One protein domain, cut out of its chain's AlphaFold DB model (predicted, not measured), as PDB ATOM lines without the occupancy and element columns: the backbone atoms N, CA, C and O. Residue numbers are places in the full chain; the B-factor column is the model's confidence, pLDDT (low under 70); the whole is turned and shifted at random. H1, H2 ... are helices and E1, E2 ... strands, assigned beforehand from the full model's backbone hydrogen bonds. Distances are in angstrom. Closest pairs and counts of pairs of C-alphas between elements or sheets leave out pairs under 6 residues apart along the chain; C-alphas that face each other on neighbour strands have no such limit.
ATOM      1  N   PRO A  10      17.695  12.836  34.812       80.00
ATOM      2  CA  PRO A  10      19.115  13.164  34.756       80.00
ATOM      3  C   PRO A  10      19.409  14.487  35.472       80.00
ATOM      4  O   PRO A  10      18.642  15.442  35.374       80.00
ATOM      5  N   TYR A  11      20.517  14.504  36.202       82.75
ATOM      6  CA  TYR A  11      21.017  15.586  37.048       82.75
ATOM      7  C   TYR A  11      20.099  15.998  38.202       82.75
ATOM      8  O   TYR A  11      20.339  17.018  38.846       82.75
ATOM      9  N   GLU A  12      19.076  15.197  38.514       87.25
ATOM     10  CA  GLU A  12      18.253  15.406  39.701       87.25
ATOM     11  C   GLU A  12      19.108  15.309  40.959       87.25
ATOM     12  O   GLU A  12      19.898  14.376  41.119       87.25
ATOM     13  N   SER A  13      18.937  16.274  41.855       87.88
ATOM     14  CA  SER A  13      19.640  16.307  43.123       87.88
ATOM     15  C   SER A  13      18.743  15.847  44.268       87.88
ATOM     16  O   SER A  13      17.523  16.011  44.256       87.88
ATOM     17  N   ARG A  14      19.351  15.247  45.289       86.56
ATOM     18  CA  ARG A  14      18.686  14.941  46.559       86.56
ATOM     19  C   ARG A  14      19.652  15.134  47.715       86.56
ATOM     20  O   ARG A  14      20.848  14.896  47.578       86.56
ATOM     21  N   CYS A  15      19.109  15.485  48.871       85.88
ATOM     22  CA  CYS A  15      19.845  15.508  50.128       85.88
ATOM     23  C   CYS A  15      19.496  14.259  50.936       85.88
ATOM     24  O   CYS A  15      18.321  13.894  51.044       85.88
ATOM     25  N   LYS A  16      20.506  13.597  51.496       82.69
ATOM     26  CA  LYS A  16      20.331  12.505  52.454       82.69
ATOM     27  C   LYS A  16      21.046  12.844  53.746       82.69
ATOM     28  O   LYS A  16      22.156  13.350  53.709       82.69
ATOM     29  N   THR A  17      20.435  12.517  54.872       79.88
ATOM     30  CA  THR A  17      21.097  12.598  56.173       79.88
ATOM     31  C   THR A  17      21.587  11.210  56.561       79.88
ATOM     32  O   THR A  17      20.822  10.247  56.464       79.88
ATOM     33  N   ASP A  18      22.850  11.090  56.954       77.25
ATOM     34  CA  ASP A  18      23.396   9.832  57.459       77.25
ATOM     35  C   ASP A  18      22.987   9.562  58.919       77.25
ATOM     36  O   ASP A  18      22.332  10.367  59.585       77.25
ATOM     37  N   SER A  19      23.389   8.403  59.447       74.44
ATOM     38  CA  SER A  19      23.120   8.018  60.839       74.44
ATOM     39  C   SER A  19      23.841   8.886  61.880       74.44
ATOM     40  O   SER A  19      23.551   8.760  63.067       74.44
ATOM     41  N   ARG A  20      24.796   9.727  61.461       73.62
ATOM     42  CA  ARG A  20      25.536  10.680  62.303       73.62
ATOM     43  C   ARG A  20      24.944  12.093  62.231       73.62
ATOM     44  O   ARG A  20      25.447  12.988  62.901       73.62
ATOM     45  N   GLY A  21      23.875  12.297  61.457       71.81
ATOM     46  CA  GLY A  21      23.227  13.595  61.281       71.81
ATOM     47  C   GLY A  21      23.886  14.496  60.230       71.81
ATOM     48  O   GLY A  21      23.441  15.632  60.061       71.81
ATOM     49  N   GLN A  22      24.905  14.019  59.509       74.88
ATOM     50  CA  GLN A  22      25.556  14.778  58.439       74.88
ATOM     51  C   GLN A  22      24.732  14.708  57.152       74.88
ATOM     52  O   GLN A  22      24.119  13.683  56.839       74.88
ATOM     53  N   LYS A  23      24.674  15.824  56.423       77.00
ATOM     54  CA  LYS A  23      23.935  15.939  55.161       77.00
ATOM     55  C   LYS A  23      24.869  15.671  53.988       77.00
ATOM     56  O   LYS A  23      25.864  16.362  53.836       77.00
ATOM     57  N   HIS A  24      24.460  14.749  53.129       80.06
ATOM     58  CA  HIS A  24      25.177  14.331  51.933       80.06
ATOM     59  C   HIS A  24      24.331  14.617  50.702       80.06
ATOM     60  O   HIS A  24      23.214  14.097  50.534       80.06
ATOM     61  N   TRP A  25      24.858  15.453  49.821       85.62
ATOM     62  CA  TRP A  25      24.201  15.776  48.567       85.62
ATOM     63  C   TRP A  25      24.503  14.714  47.530       85.62
ATOM     64  O   TRP A  25      25.611  14.203  47.438       85.62
ATOM     65  N   HIS A  26      23.489  14.355  46.755       86.62
ATOM     66  CA  HIS A  26      23.635  13.395  45.681       86.62
ATOM     67  C   HIS A  26      23.057  13.956  44.392       86.62
ATOM     68  O   HIS A  26      21.969  14.530  44.423       86.62
ATOM     69  N   VAL A  27      23.724  13.708  43.268       86.44
ATOM     70  CA  VAL A  27      23.268  14.078  41.922       86.44
ATOM     71  C   VAL A  27      23.128  12.821  41.064       86.44
ATOM     72  O   VAL A  27      23.980  11.933  41.092       86.44
ATOM     73  N   PHE A  28      22.025  12.704  40.326       84.75
ATOM     74  CA  PHE A  28      21.753  11.560  39.462       84.75
ATOM     75  C   PHE A  28      22.395  11.749  38.088       84.75
ATOM     76  O   PHE A  28      21.851  12.433  37.232       84.75
ATOM     77  N   VAL A  29      23.552  11.148  37.846       81.06
ATOM     78  CA  VAL A  29      24.336  11.372  36.624       81.06
ATOM     79  C   VAL A  29      24.164  10.233  35.609       81.06
ATOM     80  O   VAL A  29      24.062   9.060  36.004       81.06
ATOM     81  N   PRO A  30      24.133  10.528  34.294       73.56
ATOM     82  CA  PRO A  30      24.276   9.512  33.255       73.56
ATOM     83  C   PRO A  30      25.610   8.771  33.384       73.56
ATOM     84  O   PRO A  30      26.628   9.346  33.755       73.56
ATOM     85  N   SER A  31      25.624   7.480  33.062       68.62
ATOM     86  CA  SER A  31      26.837   6.659  33.091       68.62
ATOM     87  C   SER A  31      26.851   5.641  31.956       68.62
ATOM     88  O   SER A  31      25.813   5.303  31.386       68.62
ATOM     89  N   LYS A  32      28.016   5.034  31.695       61.44
ATOM     90  CA  LYS A  32      28.164   3.940  30.712       61.44
ATOM     91  C   LYS A  32      27.253   2.727  30.985       61.44
ATOM     92  O   LYS A  32      27.073   1.895  30.105       61.44
ATOM     93  N   ARG A  33      26.696   2.599  32.198       60.75
ATOM     94  CA  ARG A  33      25.771   1.520  32.604       60.75
ATOM     95  C   ARG A  33      24.324   2.000  32.782       60.75
ATOM     96  O   ARG A  33      23.532   1.304  33.412       60.75
ATOM     97  N   GLY A  34      23.980   3.177  32.261       68.69
ATOM     98  CA  GLY A  34      22.675   3.809  32.433       68.69
ATOM     99  C   GLY A  34      22.803   5.062  33.287       68.69
ATOM    100  O   GLY A  34      23.174   6.110  32.778       68.69
ATOM    101  N   TYR A  35      22.544   4.961  34.589       71.44
ATOM    102  CA  TYR A  35      22.565   6.109  35.500       71.44
ATOM    103  C   TYR A  35      23.027   5.711  36.902       71.44
ATOM    104  O   TYR A  35      22.864   4.559  37.313       71.44
ATOM    105  N   ALA A  36      23.587   6.664  37.641       76.25
ATOM    106  CA  ALA A  36      24.054   6.451  39.003       76.25
ATOM    107  C   ALA A  36      23.816   7.682  39.880       76.25
ATOM    108  O   ALA A  36      23.817   8.811  39.406       76.25
ATOM    109  N   TRP A  37      23.638   7.452  41.179       82.31
ATOM    110  CA  TRP A  37      23.716   8.525  42.165       82.31
ATOM    111  C   TRP A  37      25.177   8.739  42.533       82.31
ATOM    112  O   TRP A  37      25.813   7.813  43.036       82.31
ATOM    113  N   LEU A  38      25.669   9.940  42.268       82.88
ATOM    114  CA  LEU A  38      26.968  10.426  42.695       82.88
ATOM    115  C   LEU A  38      26.786  11.192  44.004       82.88
ATOM    116  O   LEU A  38      25.934  12.074  44.060       82.88
ATOM    117  N   GLU A  39      27.524  10.819  45.041       83.81
ATOM    118  CA  GLU A  39      27.569  11.536  46.318       83.81
ATOM    119  C   GLU A  39      28.641  12.626  46.246       83.81
ATOM    120  O   GLU A  39      29.734  12.367  45.753       83.81
ATOM    121  N   LEU A  40      28.304  13.836  46.693       81.50
ATOM    122  CA  LEU A  40      29.159  15.021  46.659       81.50
ATOM    123  C   LEU A  40      29.347  15.517  48.105       81.50
ATOM    124  O   LEU A  40      28.475  16.242  48.603       81.50
ATOM    125  N   PRO A  41      30.411  15.077  48.802       64.44
ATOM    126  CA  PRO A  41      30.617  15.374  50.221       64.44
ATOM    127  C   PRO A  41      30.971  16.848  50.471       64.44
ATOM    128  O   PRO A  41      30.471  17.431  51.430       64.44
ATOM    129  N   ASP A  42      31.714  17.476  49.556       68.25
ATOM    130  CA  ASP A  42      32.272  18.823  49.733       68.25
ATOM    131  C   ASP A  42      31.713  19.811  48.702       68.25
ATOM    132  O   ASP A  42      32.429  20.406  47.897       68.25
ATOM    133  N   LEU A  43      30.387  19.976  48.684       69.12
ATOM    134  CA  LEU A  43      29.786  21.039  47.876       69.12
ATOM    135  C   LEU A  43      30.029  22.403  48.536       69.12
ATOM    136  O   LEU A  43      29.651  22.558  49.703       69.12
ATOM    137  N   PRO A  44      30.512  23.415  47.793       69.62
ATOM    138  CA  PRO A  44      30.681  24.772  48.321       69.62
ATOM    139  C   PRO A  44      29.363  25.334  48.869       69.62
ATOM    140  O   PRO A  44      28.297  24.902  48.438       69.62
ATOM    141  N   ASP A  45      29.388  26.267  49.825       62.72
ATOM    142  CA  ASP A  45      28.168  26.760  50.497       62.72
ATOM    143  C   ASP A  45      27.302  27.736  49.661       62.72
ATOM    144  O   ASP A  45      26.143  27.974  50.016       62.72
ATOM    145  N   ASP A  46      27.789  28.178  48.496       77.75
ATOM    146  CA  ASP A  46      27.309  29.383  47.801       77.75
ATOM    147  C   ASP A  46      26.469  29.137  46.519       77.75
ATOM    148  O   ASP A  46      25.905  28.065  46.279       77.75
ATOM    149  N   GLU A  47      26.327  30.169  45.673       76.50
ATOM    150  CA  GLU A  47      25.544  30.184  44.424       76.50
ATOM    151  C   GLU A  47      25.907  29.036  43.468       76.50
ATOM    152  O   GLU A  47      25.042  28.461  42.800       76.50
ATOM    153  N   VAL A  48      27.173  28.622  43.472       75.69
ATOM    154  CA  VAL A  48      27.669  27.495  42.677       75.69
ATOM    155  C   VAL A  48      27.018  26.176  43.105       75.69
ATOM    156  O   VAL A  48      26.660  25.363  42.253       75.69
ATOM    157  N   ARG A  49      26.716  25.976  44.394       83.06
ATOM    158  CA  ARG A  49      25.921  24.818  44.833       83.06
ATOM    159  C   ARG A  49      24.515  24.856  44.266       83.06
ATOM    160  O   ARG A  49      24.027  23.818  43.825       83.06
ATOM    161  N   LYS A  50      23.853  26.016  44.240       84.12
ATOM    162  CA  LYS A  50      22.513  26.119  43.632       84.12
ATOM    163  C   LYS A  50      22.563  25.745  42.154       84.12
ATOM    164  O   LYS A  50      21.697  25.011  41.689       84.12
ATOM    165  N   GLN A  51      23.604  26.175  41.446       84.56
ATOM    166  CA  GLN A  51      23.844  25.820  40.049       84.56
ATOM    167  C   GLN A  51      24.094  24.315  39.855       84.56
ATOM    168  O   GLN A  51      23.473  23.694  38.988       84.56
ATOM    169  N   ILE A  52      24.937  23.690  40.684       84.50
ATOM    170  CA  ILE A  52      25.207  22.242  40.626       84.50
ATOM    171  C   ILE A  52      23.940  21.436  40.931       84.50
ATOM    172  O   ILE A  52      23.617  20.490  40.215       84.50
ATOM    173  N   LEU A  53      23.191  21.828  41.961       85.75
ATOM    174  CA  LEU A  53      21.991  21.117  42.392       85.75
ATOM    175  C   LEU A  53      20.775  21.384  41.499       85.75
ATOM    176  O   LEU A  53      19.818  20.611  41.570       85.75
ATOM    177  N   ASN A  54      20.791  22.435  40.671       85.62
ATOM    178  CA  ASN A  54      19.712  22.746  39.740       85.62
ATOM    179  C   ASN A  54      19.775  21.828  38.500       85.62
ATOM    180  O   ASN A  54      20.642  22.016  37.650       85.62
ATOM    181  N   PRO A  55      18.857  20.866  38.339       84.25
ATOM    182  CA  PRO A  55      18.865  19.930  37.209       84.25
ATOM    183  C   PRO A  55      18.627  20.588  35.843       84.25
ATOM    184  O   PRO A  55      18.975  19.994  34.829       84.25
ATOM    185  N   ASP A  56      18.044  21.789  35.807       85.50
ATOM    186  CA  ASP A  56      17.741  22.514  34.567       85.50
ATOM    187  C   ASP A  56      18.895  23.452  34.151       85.50
ATOM    188  O   ASP A  56      18.954  23.915  33.013       85.50
ATOM    189  N   PHE A  57      19.855  23.696  35.048       83.25
ATOM    190  CA  PHE A  57      21.085  24.424  34.750       83.25
ATOM    191  C   PHE A  57      22.170  23.427  34.338       83.25
ATOM    192  O   PHE A  57      22.814  22.823  35.195       83.25
ATOM    193  N   LEU A  58      22.341  23.216  33.030       82.62
ATOM    194  CA  LEU A  58      23.278  22.237  32.455       82.62
ATOM    195  C   LEU A  58      24.295  22.890  31.506       82.62
ATOM    196  O   LEU A  58      24.332  22.549  30.323       82.62
ATOM    197  N   PRO A  59      25.117  23.837  31.989       81.12
ATOM    198  CA  PRO A  59      26.239  24.319  31.200       81.12
ATOM    199  C   PRO A  59      27.269  23.199  30.999       81.12
ATOM    200  O   PRO A  59      27.378  22.278  31.816       81.12
ATOM    201  N   GLU A  60      28.052  23.300  29.926       76.06
ATOM    202  CA  GLU A  60      29.037  22.286  29.534       76.06
ATOM    203  C   GLU A  60      30.014  21.949  30.668       76.06
ATOM    204  O   GLU A  60      30.248  20.774  30.957       76.06
ATOM    205  N   TRP A  61      30.488  22.969  31.391       77.56
ATOM    206  CA  TRP A  61      31.413  22.794  32.509       77.56
ATOM    207  C   TRP A  61      30.846  21.905  33.620       77.56
ATOM    208  O   TRP A  61      31.558  21.068  34.165       77.56
ATOM    209  N   LYS A  62      29.554  22.038  33.941       81.31
ATOM    210  CA  LYS A  62      28.916  21.269  35.016       81.31
ATOM    211  C   LYS A  62      28.795  19.808  34.620       81.31
ATOM    212  O   LYS A  62      29.017  18.924  35.444       81.31
ATOM    213  N   VAL A  63      28.420  19.560  33.367       78.50
ATOM    214  CA  VAL A  63      28.308  18.203  32.825       78.50
ATOM    215  C   VAL A  63      29.680  17.530  32.810       78.50
ATOM    216  O   VAL A  63      29.799  16.397  33.275       78.50
ATOM    217  N   ALA A  64      30.713  18.236  32.339       77.19
ATOM    218  CA  ALA A  64      32.088  17.745  32.324       77.19
ATOM    219  C   ALA A  64      32.614  17.467  33.741       77.19
ATOM    220  O   ALA A  64      33.152  16.391  33.999       77.19
ATOM    221  N   TRP A  65      32.388  18.391  34.677       81.50
ATOM    222  CA  TRP A  65      32.804  18.244  36.069       81.50
ATOM    223  C   TRP A  65      32.118  17.053  36.757       81.50
ATOM    224  O   TRP A  65      32.795  16.194  37.316       81.50
ATOM    225  N   LEU A  66      30.790  16.920  36.636       80.94
ATOM    226  CA  LEU A  66      30.049  15.781  37.201       80.94
ATOM    227  C   LEU A  66      30.477  14.435  36.597       80.94
ATOM    228  O   LEU A  66      30.421  13.409  37.278       80.94
ATOM    229  N   ALA A  67      30.886  14.416  35.324       75.56
ATOM    230  CA  ALA A  67      31.419  13.218  34.686       75.56
ATOM    231  C   ALA A  67      32.793  12.831  35.259       75.56
ATOM    232  O   ALA A  67      33.000  11.657  35.569       75.56
ATOM    233  N   ALA A  68      33.692  13.801  35.451       78.19
ATOM    234  CA  ALA A  68      34.997  13.575  36.073       78.19
ATOM    235  C   ALA A  68      34.854  13.078  37.522       78.19
ATOM    236  O   ALA A  68      35.450  12.068  37.899       78.19
ATOM    237  N   GLU A  69      33.979  13.714  38.302       81.00
ATOM    238  CA  GLU A  69      33.695  13.338  39.688       81.00
ATOM    239  C   GLU A  69      33.108  11.918  39.783       81.00
ATOM    240  O   GLU A  69      33.486  11.109  40.635       81.00
ATOM    241  N   TYR A  70      32.242  11.543  38.833       78.12
ATOM    242  CA  TYR A  70      31.753  10.171  38.721       78.12
ATOM    243  C   TYR A  70      32.872   9.158  38.447       78.12
ATOM    244  O   TYR A  70      32.867   8.064  39.022       78.12
ATOM    245  N   GLU A  71      33.829   9.481  37.575       73.12
ATOM    246  CA  GLU A  71      34.964   8.599  37.291       73.12
ATOM    247  C   GLU A  71      35.852   8.397  38.525       73.12
ATOM    248  O   GLU A  71      36.200   7.249  38.833       73.12
ATOM    249  N   GLN A  72      36.130   9.463  39.279       75.25
ATOM    250  CA  GLN A  72      36.879   9.393  40.537       75.25
ATOM    251  C   GLN A  72      36.151   8.547  41.586       75.25
ATOM    252  O   GLN A  72      36.722   7.584  42.109       75.25
ATOM    253  N   PHE A  73      34.860   8.807  41.813       75.12
ATOM    254  CA  PHE A  73      34.024   8.015  42.721       75.12
ATOM    255  C   PHE A  73      34.055   6.522  42.361       75.12
ATOM    256  O   PHE A  73      34.186   5.643  43.218       75.12
ATOM    257  N   ARG A  74      33.978   6.195  41.064       72.62
ATOM    258  CA  ARG A  74      34.063   4.808  40.588       72.62
ATOM    259  C   ARG A  74      35.449   4.203  40.774       72.62
ATOM    260  O   ARG A  74      35.519   3.005  41.066       72.62
ATOM    261  N   ALA A  75      36.519   4.971  40.588       71.81
ATOM    262  CA  ALA A  75      37.884   4.518  40.829       71.81
ATOM    263  C   ALA A  75      38.090   4.166  42.311       71.81
ATOM    264  O   ALA A  75      38.527   3.051  42.607       71.81
ATOM    265  N   GLN A  76      37.655   5.040  43.222       70.25
ATOM    266  CA  GLN A  76      37.698   4.822  44.672       70.25
ATOM    267  C   GLN A  76      36.869   3.597  45.095       70.25
ATOM    268  O   GLN A  76      37.369   2.701  45.779       70.25
ATOM    269  N   GLU A  77      35.624   3.477  44.620       71.69
ATOM    270  CA  GLU A  77      34.773   2.313  44.907       71.69
ATOM    271  C   GLU A  77      35.372   0.998  44.384       71.69
ATOM    272  O   GLU A  77      35.232  -0.058  45.010       71.69
ATOM    273  N   ASN A  78      36.037   1.030  43.226       72.38
ATOM    274  CA  ASN A  78      36.721  -0.138  42.677       72.38
ATOM    275  C   ASN A  78      37.978  -0.493  43.493       72.38
ATOM    276  O   ASN A  78      38.201  -1.681  43.732       72.38
ATOM    277  N   ALA A  79      38.760   0.492  43.946       71.31
ATOM    278  CA  ALA A  79      39.922   0.288  44.816       71.31
ATOM    279  C   ALA A  79      39.512  -0.337  46.160       71.31
ATOM    280  O   ALA A  79      40.048  -1.375  46.561       71.31
ATOM    281  N   ARG A  80      38.445   0.187  46.782       65.31
ATOM    282  CA  ARG A  80      37.846  -0.378  48.003       65.31
ATOM    283  C   ARG A  80      37.442  -1.842  47.819       65.31
ATOM    284  O   ARG A  80      37.750  -2.691  48.653       65.31
ATOM    285  N   LYS A  81      36.770  -2.171  46.707       68.88
ATOM    286  CA  LYS A  81      36.339  -3.551  46.400       68.88
ATOM    287  C   LYS A  81      37.497  -4.506  46.128       68.88
ATOM    288  O   LYS A  81      37.345  -5.704  46.351       68.88
ATOM    289  N   ARG A  82      38.638  -3.991  45.671       69.06
ATOM    290  CA  ARG A  82      39.873  -4.761  45.478       69.06
ATOM    291  C   ARG A  82      40.672  -4.955  46.777       69.06
ATOM    292  O   ARG A  82      41.683  -5.640  46.729       69.06
ATOM    293  N   LYS A  83      40.176  -4.452  47.924       62.06
ATOM    294  CA  LYS A  83      40.854  -4.446  49.241       62.06
ATOM    295  C   LYS A  83      42.201  -3.714  49.230       62.06
ATOM    296  O   LYS A  83      43.064  -4.025  50.041       62.06
ATOM    297  N   ASP A  84      42.368  -2.758  48.324       59.62
ATOM    298  CA  ASP A  84      43.668  -2.131  48.070       59.62
ATOM    299  C   ASP A  84      43.915  -0.863  48.909       59.62
ATOM    300  O   ASP A  84      44.933  -0.202  48.751       59.62
TER     301      ASP A  84
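This is residues 10 to 84 of the 201 residues of an uncharacterized protein of Trueperella bialowiezensis (UniProt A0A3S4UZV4). A strongly twisted, three-stranded sheet, E1 E2 E3, has one long helix, H2, crossing one of its faces over E2 and E3, and the far end of that helix sticks out past the sheet with residues 77 to 83 standing free. The short helix H1 sits near the E1 side and only grazes the sheet. The printed part has 75 residues with three named strands followed by two named helices, in the order E1 E2 E3 H1 H2; the sheet's order is E1 - E2 - E3, all antiparallel, and the class is mixed, helices and strands. The whole is compact, with a radius of gyration of the C-alphas of 13.0 A, and the C-alphas span 38 by 32 by 18 A.

Begin with the sheet, a meander, each strand the antiparallel neighbour of the one before: E1, residues 13 to 17, E2, residues 23 to 31, and E3, residues 34 to 40. It is only just strongly twisted, its C-alphas lying up to 4.3 A off the best plane. E1 and E2 form a hairpin, their directions 143 degrees apart; look at N 14 and O 26, within hydrogen-bond range at 2.8 A. E2 and E3 form a second hairpin at 152 degrees, where N 29 and O 36 are 2.8 A apart and N 38 and O 27 are 2.9 A apart. Now find H2, residues 60 to 81, which is on one face of the sheet E1 E2 E3; the two make two layers, a sheet with a helix on one face. Its height over the sheet is 6.6 A; it lies over E2 and E3 and runs across the strands, at 79 degrees to E3 on the local plane. The closest C-alphas of E3 and H2 are those of Leu 38 and Tyr 70, 6.2 A apart. H1, residues 47 to 53, only grazes the sheet with its residues 49 to 53; its closest C-alphas to E1 are those of Leu 53 and Ser 13, 5.4 A apart. H1 and H2 are close but not clearly touching, with the C-alphas of Ile 52 and Lys 62 at 6.8 A, at a steep tilt of 62 degrees, the same way. In H1 and H2 every O i to N i+4 pair is within hydrogen-bond range.

Find C-alpha 13 at (19.640, 16.307, 43.123), where E1 begins its 13.6 A. E2 is 24.1 A long and begins at C-alpha 23, (23.935, 15.939, 55.161); E3 is 19.2 A and H1 9.9 A. From C-alpha 60 at (29.037, 22.286, 29.534), H2 runs 31.7 A to C-alpha 81 at (36.339, -3.551, 46.400).

The C-alphas of Asp 56 and Lys 83, the two farthest apart, are 38.4 A apart. The printed part has no cut and no long link. Look for pLDDT under 70 at residues 31 to 34, 41 to 45 and 80 to 84; the mean of the printed part is 76.9.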